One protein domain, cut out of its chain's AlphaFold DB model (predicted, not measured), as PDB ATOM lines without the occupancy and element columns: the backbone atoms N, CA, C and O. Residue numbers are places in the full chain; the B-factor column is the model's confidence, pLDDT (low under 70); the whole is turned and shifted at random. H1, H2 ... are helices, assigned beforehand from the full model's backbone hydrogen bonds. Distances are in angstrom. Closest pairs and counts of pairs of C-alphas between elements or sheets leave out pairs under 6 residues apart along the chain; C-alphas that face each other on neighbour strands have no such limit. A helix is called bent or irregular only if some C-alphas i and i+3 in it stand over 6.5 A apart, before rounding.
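Overview. This is residues 435 to 524 of the 524 residues of the protein "Pentapeptide repeat-containing protein" of Candidatus Magnetobacterium bavaricum (UniProt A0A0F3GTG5). Two longer helices, H3 and H4, cross nearly at right angles in the middle, with short H5 on H4's far side and H2 at a corner of H3. H1 sits off by itself at the end of a long link. The 90 printed residues, all helix by class, have five named helices, H1 to H5, and no named strand. The whole is only just compact, close to loose: radius of gyration of the C-alphas 14.3 A, spans 41 by 30 by 21 A.

Along the chain. H1, residues 435 to 441, begins at C-alpha 435 (47.312, -0.338, -18.204). H2 is residues 455 to 461, irregular, with C-alphas 456 and 459 7.2 A apart. H3, residues 464 to 476, measures 19.0 A; H4, residues 487 to 503, 23.3 A. H5, residues 516 to 523, ends at C-alpha 523 (22.039, 14.827, -26.285).

Arrangement. H1 is apart from the other helices. H2 and H3 touch only at the corner, closest C-alphas Thr 461 and Asn 467, 4.5 A. H3 and H4 touch about perpendicular, 82 degrees, closest C-alphas Ser 473 and Leu 494, 5.8 A. H4, with residues 492 to 499 alone, touches H5 at a steep tilt of 57 degrees, opposite ways, closest C-alphas Val 495 and Ile 520, 6.6 A. Every O i to N i+4 pair is within hydrogen-bond range in H1, H3 and H4, 2 of 4 in H5, and 1 of 3 in H2, beside 3 of 4 O i to N i+3 pairs.

Size, cuts and confidence. The farthest C-alphas, Glu 446 and His 513, are 41.6 A apart. The printed part has no cut; links H1 to H2 and H4 to H5 are long. The model's pLDDT is under 70 at residues 483 to 484 and 500 to 524.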
ATOM      1  N   LYS A 435      46.623   0.909 -18.519       96.12
ATOM      2  CA  LYS A 435      47.312  -0.338 -18.204       96.12
ATOM      3  C   LYS A 435      46.399  -1.331 -17.491       96.12
ATOM      4  O   LYS A 435      46.309  -2.492 -17.894       96.12
ATOM      5  N   LYS A 436      45.667  -0.873 -16.469       95.94
ATOM      6  CA  LYS A 436      44.664  -1.702 -15.782       95.94
ATOM      7  C   LYS A 436      43.578  -2.172 -16.745       95.94
ATOM      8  O   LYS A 436      43.310  -3.368 -16.813       95.94
ATOM      9  N   TYR A 437      43.015  -1.264 -17.540       95.44
ATOM     10  CA  TYR A 437      42.005  -1.605 -18.542       95.44
ATOM     11  C   TYR A 437      42.517  -2.636 -19.560       95.44
ATOM     12  O   TYR A 437      41.853  -3.635 -19.832       95.44
ATOM     13  N   GLY A 438      43.720  -2.427 -20.100       93.62
ATOM     14  CA  GLY A 438      44.359  -3.323 -21.061       93.62
ATOM     15  C   GLY A 438      44.573  -4.726 -20.506       93.62
ATOM     16  O   GLY A 438      44.317  -5.696 -21.221       93.62
ATOM     17  N   SER A 439      44.971  -4.834 -19.237       92.94
ATOM     18  CA  SER A 439      45.088  -6.114 -18.535       92.94
ATOM     19  C   SER A 439      43.730  -6.786 -18.331       92.94
ATOM     20  O   SER A 439      43.615  -7.981 -18.580       92.94
ATOM     21  N   LEU A 440      42.701  -6.041 -17.919       93.50
ATOM     22  CA  LEU A 440      41.362  -6.588 -17.656       93.50
ATOM     23  C   LEU A 440      40.649  -7.040 -18.938       93.50
ATOM     24  O   LEU A 440      39.889  -8.002 -18.919       93.50
ATOM     25  N   LYS A 441      40.908  -6.377 -20.073       89.56
ATOM     26  CA  LYS A 441      40.286  -6.711 -21.368       89.56
ATOM     27  C   LYS A 441      41.135  -7.601 -22.267       89.56
ATOM     28  O   LYS A 441      40.623  -8.098 -23.268       89.56
ATOM     29  N   GLY A 442      42.404  -7.827 -21.928       86.62
ATOM     30  CA  GLY A 442      43.325  -8.621 -22.745       86.62
ATOM     31  C   GLY A 442      43.887  -7.910 -23.967       86.62
ATOM     32  O   GLY A 442      44.370  -8.570 -24.881       86.62
ATOM     33  N   ASN A 443      43.807  -6.581 -24.001       86.06
ATOM     34  CA  ASN A 443      44.252  -5.783 -25.144       86.06
ATOM     35  C   ASN A 443      45.727  -5.357 -25.026       86.06
ATOM     36  O   ASN A 443      46.268  -4.792 -25.970       86.06
ATOM     37  N   GLY A 444      46.374  -5.616 -23.881       84.62
ATOM     38  CA  GLY A 444      47.817  -5.414 -23.700       84.62
ATOM     39  C   GLY A 444      48.276  -3.953 -23.735       84.62
ATOM     40  O   GLY A 444      49.417  -3.681 -24.098       84.62
ATOM     41  N   TYR A 445      47.401  -2.998 -23.402       92.88
ATOM     42  CA  TYR A 445      47.816  -1.602 -23.258       92.88
ATOM     43  C   TYR A 445      48.785  -1.469 -22.080       92.88
ATOM     44  O   TYR A 445      48.454  -1.850 -20.963       92.88
ATOM     45  N   GLU A 446      49.965  -0.901 -22.322       92.56
ATOM     46  CA  GLU A 446      50.946  -0.587 -21.269       92.56
ATOM     47  C   GLU A 446      50.811   0.852 -20.746       92.56
ATOM     48  O   GLU A 446      51.343   1.185 -19.690       92.56
ATOM     49  N   ALA A 447      50.121   1.704 -21.505       95.12
ATOM     50  CA  ALA A 447      49.895   3.125 -21.261       95.12
ATOM     51  C   ALA A 447      48.742   3.612 -22.159       95.12
ATOM     52  O   ALA A 447      48.274   2.869 -23.030       95.12
ATOM     53  N   MET A 448      48.314   4.868 -22.002       94.75
ATOM     54  CA  MET A 448      47.354   5.477 -22.924       94.75
ATOM     55  C   MET A 448      47.938   5.518 -24.355       94.75
ATOM     56  O   MET A 448      49.097   5.923 -24.525       94.75
ATOM     57  N   PRO A 449      47.163   5.130 -25.391       92.88
ATOM     58  CA  PRO A 449      47.582   5.222 -26.788       92.88
ATOM     59  C   PRO A 449      48.081   6.619 -27.160       92.88
ATOM     60  O   PRO A 449      47.500   7.631 -26.765       92.88
ATOM     61  N   LYS A 450      49.163   6.686 -27.942       90.50
ATOM     62  CA  LYS A 450      49.835   7.956 -28.266       90.50
ATOM     63  C   LYS A 450      48.928   8.909 -29.039       90.50
ATOM     64  O   LYS A 450      49.025  10.116 -28.863       90.50
ATOM     65  N   GLU A 451      48.028   8.367 -29.847       88.12
ATOM     66  CA  GLU A 451      47.055   9.112 -30.645       88.12
ATOM     67  C   GLU A 451      46.015   9.838 -29.772       88.12
ATOM     68  O   GLU A 451      45.392  10.806 -30.214       88.12
ATOM     69  N   LEU A 452      45.844   9.392 -28.522       90.12
ATOM     70  CA  LEU A 452      44.958  10.005 -27.530       90.12
ATOM     71  C   LEU A 452      45.691  10.996 -26.611       90.12
ATOM     72  O   LEU A 452      45.041  11.816 -25.972       90.12
ATOM     73  N   LYS A 453      47.032  10.973 -26.578       88.81
ATOM     74  CA  LYS A 453      47.872  11.900 -25.796       88.81
ATOM     75  C   LYS A 453      48.090  13.223 -26.533       88.81
ATOM     76  O   LYS A 453      49.218  13.584 -26.868       88.81
ATOM     77  N   ARG A 454      46.996  13.921 -26.818       86.94
ATOM     78  CA  ARG A 454      46.993  15.214 -27.503       86.94
ATOM     79  C   ARG A 454      46.342  16.264 -26.617       86.94
ATOM     80  O   ARG A 454      45.349  15.956 -25.963       86.94
ATOM     81  N   GLU A 455      46.876  17.484 -26.623       85.19
ATOM     82  CA  GLU A 455      46.373  18.573 -25.773       85.19
ATOM     83  C   GLU A 455      44.893  18.871 -26.051       85.19
ATOM     84  O   GLU A 455      44.134  19.136 -25.125       85.19
ATOM     85  N   GLU A 456      44.438  18.729 -27.300       84.12
ATOM     86  CA  GLU A 456      43.035  18.945 -27.673       84.12
ATOM     87  C   GLU A 456      42.079  17.900 -27.073       84.12
ATOM     88  O   GLU A 456      40.868  18.118 -27.030       84.12
ATOM     89  N   LEU A 457      42.608  16.755 -26.628       86.12
ATOM     90  CA  LEU A 457      41.851  15.667 -26.006       86.12
ATOM     91  C   LEU A 457      42.044  15.606 -24.490       86.12
ATOM     92  O   LEU A 457      41.460  14.734 -23.838       86.12
ATOM     93  N   ASP A 458      42.836  16.503 -23.900       86.94
ATOM     94  CA  ASP A 458      43.063  16.508 -22.455       86.94
ATOM     95  C   ASP A 458      41.726  16.640 -21.704       86.94
ATOM     96  O   ASP A 458      41.438  15.816 -20.836       86.94
ATOM     97  N   ASP A 459      40.836  17.540 -22.127       82.31
ATOM     98  CA  ASP A 459      39.533  17.779 -21.482       82.31
ATOM     99  C   ASP A 459      38.672  16.512 -21.302       82.31
ATOM    100  O   ASP A 459      37.932  16.398 -20.320       82.31
ATOM    101  N   ILE A 460      38.797  15.536 -22.208       85.44
ATOM    102  CA  ILE A 460      38.047  14.270 -22.170       85.44
ATOM    103  C   ILE A 460      38.871  13.082 -21.661       85.44
ATOM    104  O   ILE A 460      38.309  12.073 -21.249       85.44
ATOM    105  N   THR A 461      40.199  13.170 -21.666       90.56
ATOM    106  CA  THR A 461      41.076  12.080 -21.206       90.56
ATOM    107  C   THR A 461      41.444  12.209 -19.733       90.56
ATOM    108  O   THR A 461      41.786  11.219 -19.089       90.56
ATOM    109  N   VAL A 462      41.396  13.421 -19.173       91.62
ATOM    110  CA  VAL A 462      41.880  13.670 -17.813       91.62
ATOM    111  C   VAL A 462      40.850  13.369 -16.720       91.62
ATOM    112  O   VAL A 462      41.211  13.279 -15.546       91.62
ATOM    113  N   GLN A 463      39.570  13.212 -17.074       91.00
ATOM    114  CA  GLN A 463      38.514  12.837 -16.132       91.00
ATOM    115  C   GLN A 463      38.257  11.323 -16.181       91.00
ATOM    116  O   GLN A 463      38.051  10.799 -17.274       91.00
ATOM    117  N   PRO A 464      38.172  10.619 -15.034       92.56
ATOM    118  CA  PRO A 464      37.943   9.172 -14.994       92.56
ATOM    119  C   PRO A 464      36.770   8.682 -15.853       92.56
ATOM    120  O   PRO A 464      36.917   7.719 -16.604       92.56
ATOM    121  N   LEU A 465      35.612   9.351 -15.764       89.94
ATOM    122  CA  LEU A 465      34.415   8.956 -16.512       89.94
ATOM    123  C   LEU A 465      34.599   9.137 -18.022       89.94
ATOM    124  O   LEU A 465      34.323   8.217 -18.787       89.94
ATOM    125  N   LEU A 466      35.070  10.309 -18.449       89.38
ATOM    126  CA  LEU A 466      35.261  10.599 -19.870       89.38
ATOM    127  C   LEU A 466      36.373   9.732 -20.470       89.38
ATOM    128  O   LEU A 466      36.214   9.234 -21.579       89.38
ATOM    129  N   ASN A 467      37.429   9.446 -19.704       92.50
ATOM    130  CA  ASN A 467      38.480   8.521 -20.105       92.50
ATOM    131  C   ASN A 467      37.933   7.103 -20.330       92.50
ATOM    132  O   ASN A 467      38.276   6.473 -21.328       92.50
ATOM    133  N   TYR A 468      37.039   6.615 -19.460       90.75
ATOM    134  CA  TYR A 468      36.356   5.336 -19.685       90.75
ATOM    135  C   TYR A 468      35.507   5.356 -20.962       90.75
ATOM    136  O   TYR A 468      35.614   4.447 -21.783       90.75
ATOM    137  N   LEU A 469      34.692   6.396 -21.166       87.00
ATOM    138  CA  LEU A 469      33.862   6.504 -22.369       87.00
ATOM    139  C   LEU A 469      34.727   6.548 -23.639       87.00
ATOM    140  O   LEU A 469      34.431   5.854 -24.610       87.00
ATOM    141  N   LEU A 470      35.837   7.293 -23.610       88.69
ATOM    142  CA  LEU A 470      36.780   7.399 -24.724       88.69
ATOM    143  C   LEU A 470      37.332   6.038 -25.141       88.69
ATOM    144  O   LEU A 470      37.496   5.769 -26.328       88.69
ATOM    145  N   VAL A 471      37.585   5.160 -24.178       88.88
ATOM    146  CA  VAL A 471      38.071   3.806 -24.443       88.88
ATOM    147  C   VAL A 471      37.025   2.967 -25.177       88.88
ATOM    148  O   VAL A 471      37.385   2.168 -26.046       88.88
ATOM    149  N   LEU A 472      35.734   3.163 -24.895       84.44
ATOM    150  CA  LEU A 472      34.658   2.495 -25.635       84.44
ATOM    151  C   LEU A 472      34.648   2.926 -27.104       84.44
ATOM    152  O   LEU A 472      34.614   2.082 -27.998       84.44
ATOM    153  N   SER A 473      34.753   4.230 -27.350       84.69
ATOM    154  CA  SER A 473      34.880   4.786 -28.699       84.69
ATOM    155  C   SER A 473      36.136   4.287 -29.416       84.69
ATOM    156  O   SER A 473      36.072   3.823 -30.556       84.69
ATOM    157  N   TYR A 474      37.276   4.292 -28.726       87.06
ATOM    158  CA  TYR A 474      38.554   3.830 -29.263       87.06
ATOM    159  C   TYR A 474      38.521   2.349 -29.656       87.06
ATOM    160  O   TYR A 474      38.937   1.981 -30.752       87.06
ATOM    161  N   THR A 475      37.970   1.494 -28.794       84.69
ATOM    162  CA  THR A 475      37.898   0.045 -29.043       84.69
ATOM    163  C   THR A 475      36.872  -0.344 -30.110       84.69
ATOM    164  O   THR A 475      37.056  -1.371 -30.762       84.69
ATOM    165  N   ARG A 476      35.836   0.476 -30.355       82.25
ATOM    166  CA  ARG A 476      34.902   0.291 -31.485       82.25
ATOM    167  C   ARG A 476      35.585   0.477 -32.842       82.25
ATOM    168  O   ARG A 476      35.121  -0.096 -33.824       82.25
ATOM    169  N   GLY A 477      36.646   1.287 -32.923       80.44
ATOM    170  CA  GLY A 477      37.401   1.533 -34.160       80.44
ATOM    171  C   GLY A 477      36.601   2.201 -35.288       80.44
ATOM    172  O   GLY A 477      37.068   2.244 -36.425       80.44
ATOM    173  N   LYS A 478      35.391   2.702 -34.993       80.25
ATOM    174  CA  LYS A 478      34.511   3.403 -35.944       80.25
ATOM    175  C   LYS A 478      34.993   4.828 -36.213       80.25
ATOM    176  O   LYS A 478      34.876   5.310 -37.338       80.25
ATOM    177  N   LEU A 479      35.577   5.465 -35.199       80.94
ATOM    178  CA  LEU A 479      36.249   6.751 -35.310       80.94
ATOM    179  C   LEU A 479      37.761   6.532 -35.412       80.94
ATOM    180  O   LEU A 479      38.355   5.813 -34.608       80.94
ATOM    181  N   LYS A 480      38.397   7.166 -36.400       78.94
ATOM    182  CA  LYS A 480      39.857   7.278 -36.432       78.94
ATOM    183  C   LYS A 480      40.248   8.431 -35.528       78.94
ATOM    184  O   LYS A 480      39.672   9.496 -35.653       78.94
ATOM    185  N   PHE A 481      41.200   8.213 -34.630       80.44
ATOM    186  CA  PHE A 481      41.735   9.267 -33.774       80.44
ATOM    187  C   PHE A 481      42.987   9.843 -34.437       80.44
ATOM    188  O   PHE A 481      44.105   9.446 -34.125       80.44
ATOM    189  N   ASP A 482      42.784  10.750 -35.388       78.50
ATOM    190  CA  ASP A 482      43.845  11.468 -36.102       78.50
ATOM    191  C   ASP A 482      43.743  12.987 -35.881       78.50
ATOM    192  O   ASP A 482      42.879  13.471 -35.141       78.50
ATOM    193  N   GLN A 483      44.670  13.748 -36.471       67.62
ATOM    194  CA  GLN A 483      44.754  15.205 -36.307       67.62
ATOM    195  C   GLN A 483      43.532  15.959 -36.856       67.62
ATOM    196  O   GLN A 483      43.267  17.063 -36.394       67.62
ATOM    197  N   ASP A 484      42.758  15.353 -37.759       67.75
ATOM    198  CA  ASP A 484      41.575  15.969 -38.371       67.75
ATOM    199  C   ASP A 484      40.285  15.678 -37.578       67.75
ATOM    200  O   ASP A 484      39.202  16.182 -37.891       67.75
ATOM    201  N   THR A 485      40.385  14.863 -36.526       73.69
ATOM    202  CA  THR A 485      39.249  14.456 -35.701       73.69
ATOM    203  C   THR A 485      38.823  15.577 -34.754       73.69
ATOM    204  O   THR A 485      39.517  15.898 -33.792       73.69
ATOM    205  N   ASN A 486      37.640  16.147 -34.996       76.69
ATOM    206  CA  ASN A 486      37.042  17.166 -34.135       76.69
ATOM    207  C   ASN A 486      36.489  16.555 -32.832       76.69
ATOM    208  O   ASN A 486      35.856  15.498 -32.848       76.69
ATOM    209  N   LEU A 487      36.643  17.275 -31.719       76.25
ATOM    210  CA  LEU A 487      36.086  16.950 -30.406       76.25
ATOM    211  C   LEU A 487      34.570  16.687 -30.448       76.25
ATOM    212  O   LEU A 487      34.092  15.760 -29.800       76.25
ATOM    213  N   ASN A 488      33.815  17.428 -31.266       78.50
ATOM    214  CA  ASN A 488      32.375  17.189 -31.441       78.50
ATOM    215  C   ASN A 488      32.075  15.806 -32.041       78.50
ATOM    216  O   ASN A 488      31.116  15.155 -31.635       78.50
ATOM    217  N   SER A 489      32.905  15.340 -32.980       76.94
ATOM    218  CA  SER A 489      32.776  13.999 -33.558       76.94
ATOM    219  C   SER A 489      33.076  12.921 -32.519       76.94
ATOM    220  O   SER A 489      32.424  11.882 -32.516       76.94
ATOM    221  N   ILE A 490      34.018  13.192 -31.607       78.94
ATOM    222  CA  ILE A 490      34.305  12.309 -30.472       78.94
ATOM    223  C   ILE A 490      33.099  12.265 -29.536       78.94
ATOM    224  O   ILE A 490      32.624  11.179 -29.243       78.94
ATOM    225  N   TYR A 491      32.538  13.408 -29.128       78.00
ATOM    226  CA  TYR A 491      31.334  13.430 -28.288       78.00
ATOM    227  C   TYR A 491      30.146  12.698 -28.915       78.00
ATOM    228  O   TYR A 491      29.487  11.926 -28.222       78.00
ATOM    229  N   SER A 492      29.900  12.886 -30.214       79.25
ATOM    230  CA  SER A 492      28.858  12.138 -30.926       79.25
ATOM    231  C   SER A 492      29.115  10.632 -30.857       79.25
ATOM    232  O   SER A 492      28.216   9.876 -30.501       79.25
ATOM    233  N   ASP A 493      30.349  10.193 -31.122       81.81
ATOM    234  CA  ASP A 493      30.691   8.772 -31.066       81.81
ATOM    235  C   ASP A 493      30.624   8.201 -29.638       81.81
ATOM    236  O   ASP A 493      30.274   7.034 -29.465       81.81
ATOM    237  N   LEU A 494      30.900   9.006 -28.604       80.19
ATOM    238  CA  LEU A 494      30.726   8.602 -27.205       80.19
ATOM    239  C   LEU A 494      29.252   8.334 -26.887       80.19
ATOM    240  O   LEU A 494      28.935   7.332 -26.242       80.19
ATOM    241  N   VAL A 495      28.345   9.200 -27.351       78.81
ATOM    242  CA  VAL A 495      26.894   9.003 -27.201       78.81
ATOM    243  C   VAL A 495      26.447   7.750 -27.959       78.81
ATOM    244  O   VAL A 495      25.711   6.933 -27.399       78.81
ATOM    245  N   ASP A 496      26.956   7.544 -29.176       77.44
ATOM    246  CA  ASP A 496      26.686   6.342 -29.973       77.44
ATOM    247  C   ASP A 496      27.181   5.071 -29.274       77.44
ATOM    248  O   ASP A 496      26.475   4.063 -29.234       77.44
ATOM    249  N   ALA A 497      28.375   5.112 -28.674       73.31
ATOM    250  CA  ALA A 497      28.946   3.995 -27.929       73.31
ATOM    251  C   ALA A 497      28.085   3.622 -26.712       73.31
ATOM    252  O   ALA A 497      27.868   2.438 -26.451       73.31
ATOM    253  N   VAL A 498      27.571   4.619 -25.983       73.00
ATOM    254  CA  VAL A 498      26.662   4.402 -24.846       73.00
ATOM    255  C   VAL A 498      25.336   3.801 -25.319       73.00
ATOM    256  O   VAL A 498      24.842   2.852 -24.703       73.00
ATOM    257  N   TYR A 499      24.781   4.304 -26.424       70.38
ATOM    258  CA  TYR A 499      23.532   3.805 -26.999       70.38
ATOM    259  C   TYR A 499      23.650   2.346 -27.473       70.38
ATOM    260  O   TYR A 499      22.860   1.499 -27.053       70.38
ATOM    261  N   GLU A 500      24.657   2.021 -28.289       69.69
ATOM    262  CA  GLU A 500      24.896   0.652 -28.786       69.69
ATOM    263  C   GLU A 500      25.122  -0.342 -27.640       69.69
ATOM    264  O   GLU A 500      24.699  -1.497 -27.698       69.69
ATOM    265  N   ARG A 501      25.790   0.099 -26.569       66.56
ATOM    266  CA  ARG A 501      26.143  -0.775 -25.451       66.56
ATOM    267  C   ARG A 501      24.972  -1.038 -24.508       66.56
ATOM    268  O   ARG A 501      24.684  -2.199 -24.231       66.56
ATOM    269  N   GLY A 502      24.339   0.016 -23.998       58.66
ATOM    270  CA  GLY A 502      23.319  -0.104 -22.952       58.66
ATOM    271  C   GLY A 502      21.896  -0.185 -23.494       58.66
ATOM    272  O   GLY A 502      21.047  -0.883 -22.945       58.66
ATOM    273  N   TYR A 503      21.615   0.513 -24.592       57.34
ATOM    274  CA  TYR A 503      20.242   0.752 -25.015       57.34
ATOM    275  C   TYR A 503      19.729  -0.249 -26.051       57.34
ATOM    276  O   TYR A 503      18.579  -0.686 -25.971       57.34
ATOM    277  N   GLU A 504      20.581  -0.654 -26.994       54.66
ATOM    278  CA  GLU A 504      20.236  -1.678 -27.988       54.66
ATOM    279  C   GLU A 504      19.976  -3.046 -27.329       54.66
ATOM    280  O   GLU A 504      19.092  -3.787 -27.759       54.66
ATOM    281  N   LYS A 505      20.683  -3.344 -26.230       51.78
ATOM    282  CA  LYS A 505      20.554  -4.596 -25.467       51.78
ATOM    283  C   LYS A 505      19.443  -4.557 -24.413       51.78
ATOM    284  O   LYS A 505      18.712  -5.536 -24.251       51.78
ATOM    285  N   HIS A 506      19.255  -3.421 -23.733       51.38
ATOM    286  CA  HIS A 506      18.277  -3.266 -22.652       51.38
ATOM    287  C   HIS A 506      17.478  -1.955 -22.772       51.38
ATOM    288  O   HIS A 506      17.722  -0.994 -22.040       51.38
ATOM    289  N   PRO A 507      16.473  -1.885 -23.664       49.09
ATOM    290  CA  PRO A 507      15.727  -0.651 -23.868       49.09
ATOM    291  C   PRO A 507      14.909  -0.273 -22.623       49.09
ATOM    292  O   PRO A 507      13.959  -0.967 -22.239       49.09
ATOM    293  N   TYR A 508      15.243   0.867 -22.012       45.41
ATOM    294  CA  TYR A 508      14.506   1.442 -20.884       45.41
ATOM    295  C   TYR A 508      13.048   1.726 -21.295       45.41
ATOM    296  O   TYR A 508      12.786   2.459 -22.253       45.41
ATOM    297  N   LYS A 509      12.078   1.126 -20.583       47.38
ATOM    298  CA  LYS A 509      10.640   1.129 -20.945       47.38
ATOM    299  C   LYS A 509      10.086   2.505 -21.376       47.38
ATOM    300  O   LYS A 509       9.373   2.530 -22.378       47.38
ATOM    301  N   PRO A 510      10.391   3.624 -20.688       45.09
ATOM    302  CA  PRO A 510       9.869   4.949 -21.034       45.09
ATOM    303  C   PRO A 510      10.361   5.533 -22.355       45.09
ATOM    304  O   PRO A 510       9.652   6.350 -22.922       45.09
ATOM    305  N   ILE A 511      11.530   5.134 -22.855       45.44
ATOM    306  CA  ILE A 511      12.102   5.686 -24.093       45.44
ATOM    307  C   ILE A 511      12.209   4.648 -25.205       45.44
ATOM    308  O   ILE A 511      12.634   5.006 -26.292       45.44
ATOM    309  N   ARG A 512      11.776   3.390 -24.991       48.09
ATOM    310  CA  ARG A 512      11.911   2.223 -25.905       48.09
ATOM    311  C   ARG A 512      11.492   2.457 -27.371       48.09
ATOM    312  O   ARG A 512      11.820   1.657 -28.238       48.09
ATOM    313  N   HIS A 513      10.761   3.532 -27.641       49.88
ATOM    314  CA  HIS A 513      10.317   3.989 -28.959       49.88
ATOM    315  C   HIS A 513      11.281   4.978 -29.653       49.88
ATOM    316  O   HIS A 513      11.069   5.322 -30.815       49.88
ATOM    317  N   MET A 514      12.320   5.459 -28.969       51.72
ATOM    318  CA  MET A 514      13.369   6.303 -29.535       51.72
ATOM    319  C   MET A 514      14.301   5.457 -30.404       51.72
ATOM    320  O   MET A 514      14.891   4.487 -29.937       51.72
ATOM    321  N   THR A 515      14.423   5.839 -31.673       60.97
ATOM    322  CA  THR A 515      15.466   5.345 -32.578       60.97
ATOM    323  C   THR A 515      16.816   5.962 -32.199       60.97
ATOM    324  O   THR A 515      16.843   7.004 -31.544       60.97
ATOM    325  N   GLY A 516      17.936   5.376 -32.644       56.12
ATOM    326  CA  GLY A 516      19.279   5.922 -32.377       56.12
ATOM    327  C   GLY A 516      19.387   7.410 -32.721       56.12
ATOM    328  O   GLY A 516      19.801   8.206 -31.889       56.12
ATOM    329  N   ASN A 517      18.845   7.820 -33.872       59.28
ATOM    330  CA  ASN A 517      18.810   9.229 -34.283       59.28
ATOM    331  C   ASN A 517      18.014  10.134 -33.318       59.28
ATOM    332  O   ASN A 517      18.392  11.287 -33.106       59.28
ATOM    333  N   ASN A 518      16.928   9.636 -32.717       57.41
ATOM    334  CA  ASN A 518      16.130  10.389 -31.739       57.41
ATOM    335  C   ASN A 518      16.836  10.491 -30.381       57.41
ATOM    336  O   ASN A 518      16.702  11.498 -29.693       57.41
ATOM    337  N   PHE A 519      17.587   9.457 -29.998       57.28
ATOM    338  CA  PHE A 519      18.405   9.491 -28.792       57.28
ATOM    339  C   PHE A 519      19.541  10.504 -28.961       57.28
ATOM    340  O   PHE A 519      19.629  11.448 -28.187       57.28
ATOM    341  N   ILE A 520      20.329  10.384 -30.032       58.62
ATOM    342  CA  ILE A 520      21.484  11.250 -30.312       58.62
ATOM    343  C   ILE A 520      21.068  12.726 -30.386       58.62
ATOM    344  O   ILE A 520      21.655  13.552 -29.697       58.62
ATOM    345  N   SER A 521      19.989  13.049 -31.110       55.88
ATOM    346  CA  SER A 521      19.484  14.432 -31.241       55.88
ATOM    347  C   SER A 521      18.957  15.067 -29.948       55.88
ATOM    348  O   SER A 521      18.710  16.268 -29.923       55.88
ATOM    349  N   THR A 522      18.767  14.287 -28.879       54.12
ATOM    350  CA  THR A 522      18.388  14.811 -27.556       54.12
ATOM    351  C   THR A 522      19.617  15.209 -26.723       54.12
ATOM    352  O   THR A 522      19.488  15.989 -25.780       54.12
ATOM    353  N   TRP A 523      20.796  14.672 -27.055       46.03
ATOM    354  CA  TRP A 523      22.039  14.827 -26.285       46.03
ATOM    355  C   TRP A 523      23.128  15.640 -27.005       46.03
ATOM    356  O   TRP A 523      24.073  16.075 -26.346       46.03
ATOM    357  N   THR A 524      23.001  15.844 -28.321       39.22
ATOM    358  CA  THR A 524      23.763  16.824 -29.122       39.22
ATOM    359  C   THR A 524      23.026  18.148 -29.195       39.22
ATOM    360  O   THR A 524      23.682  19.202 -29.055       39.22
TER     361      THR A 524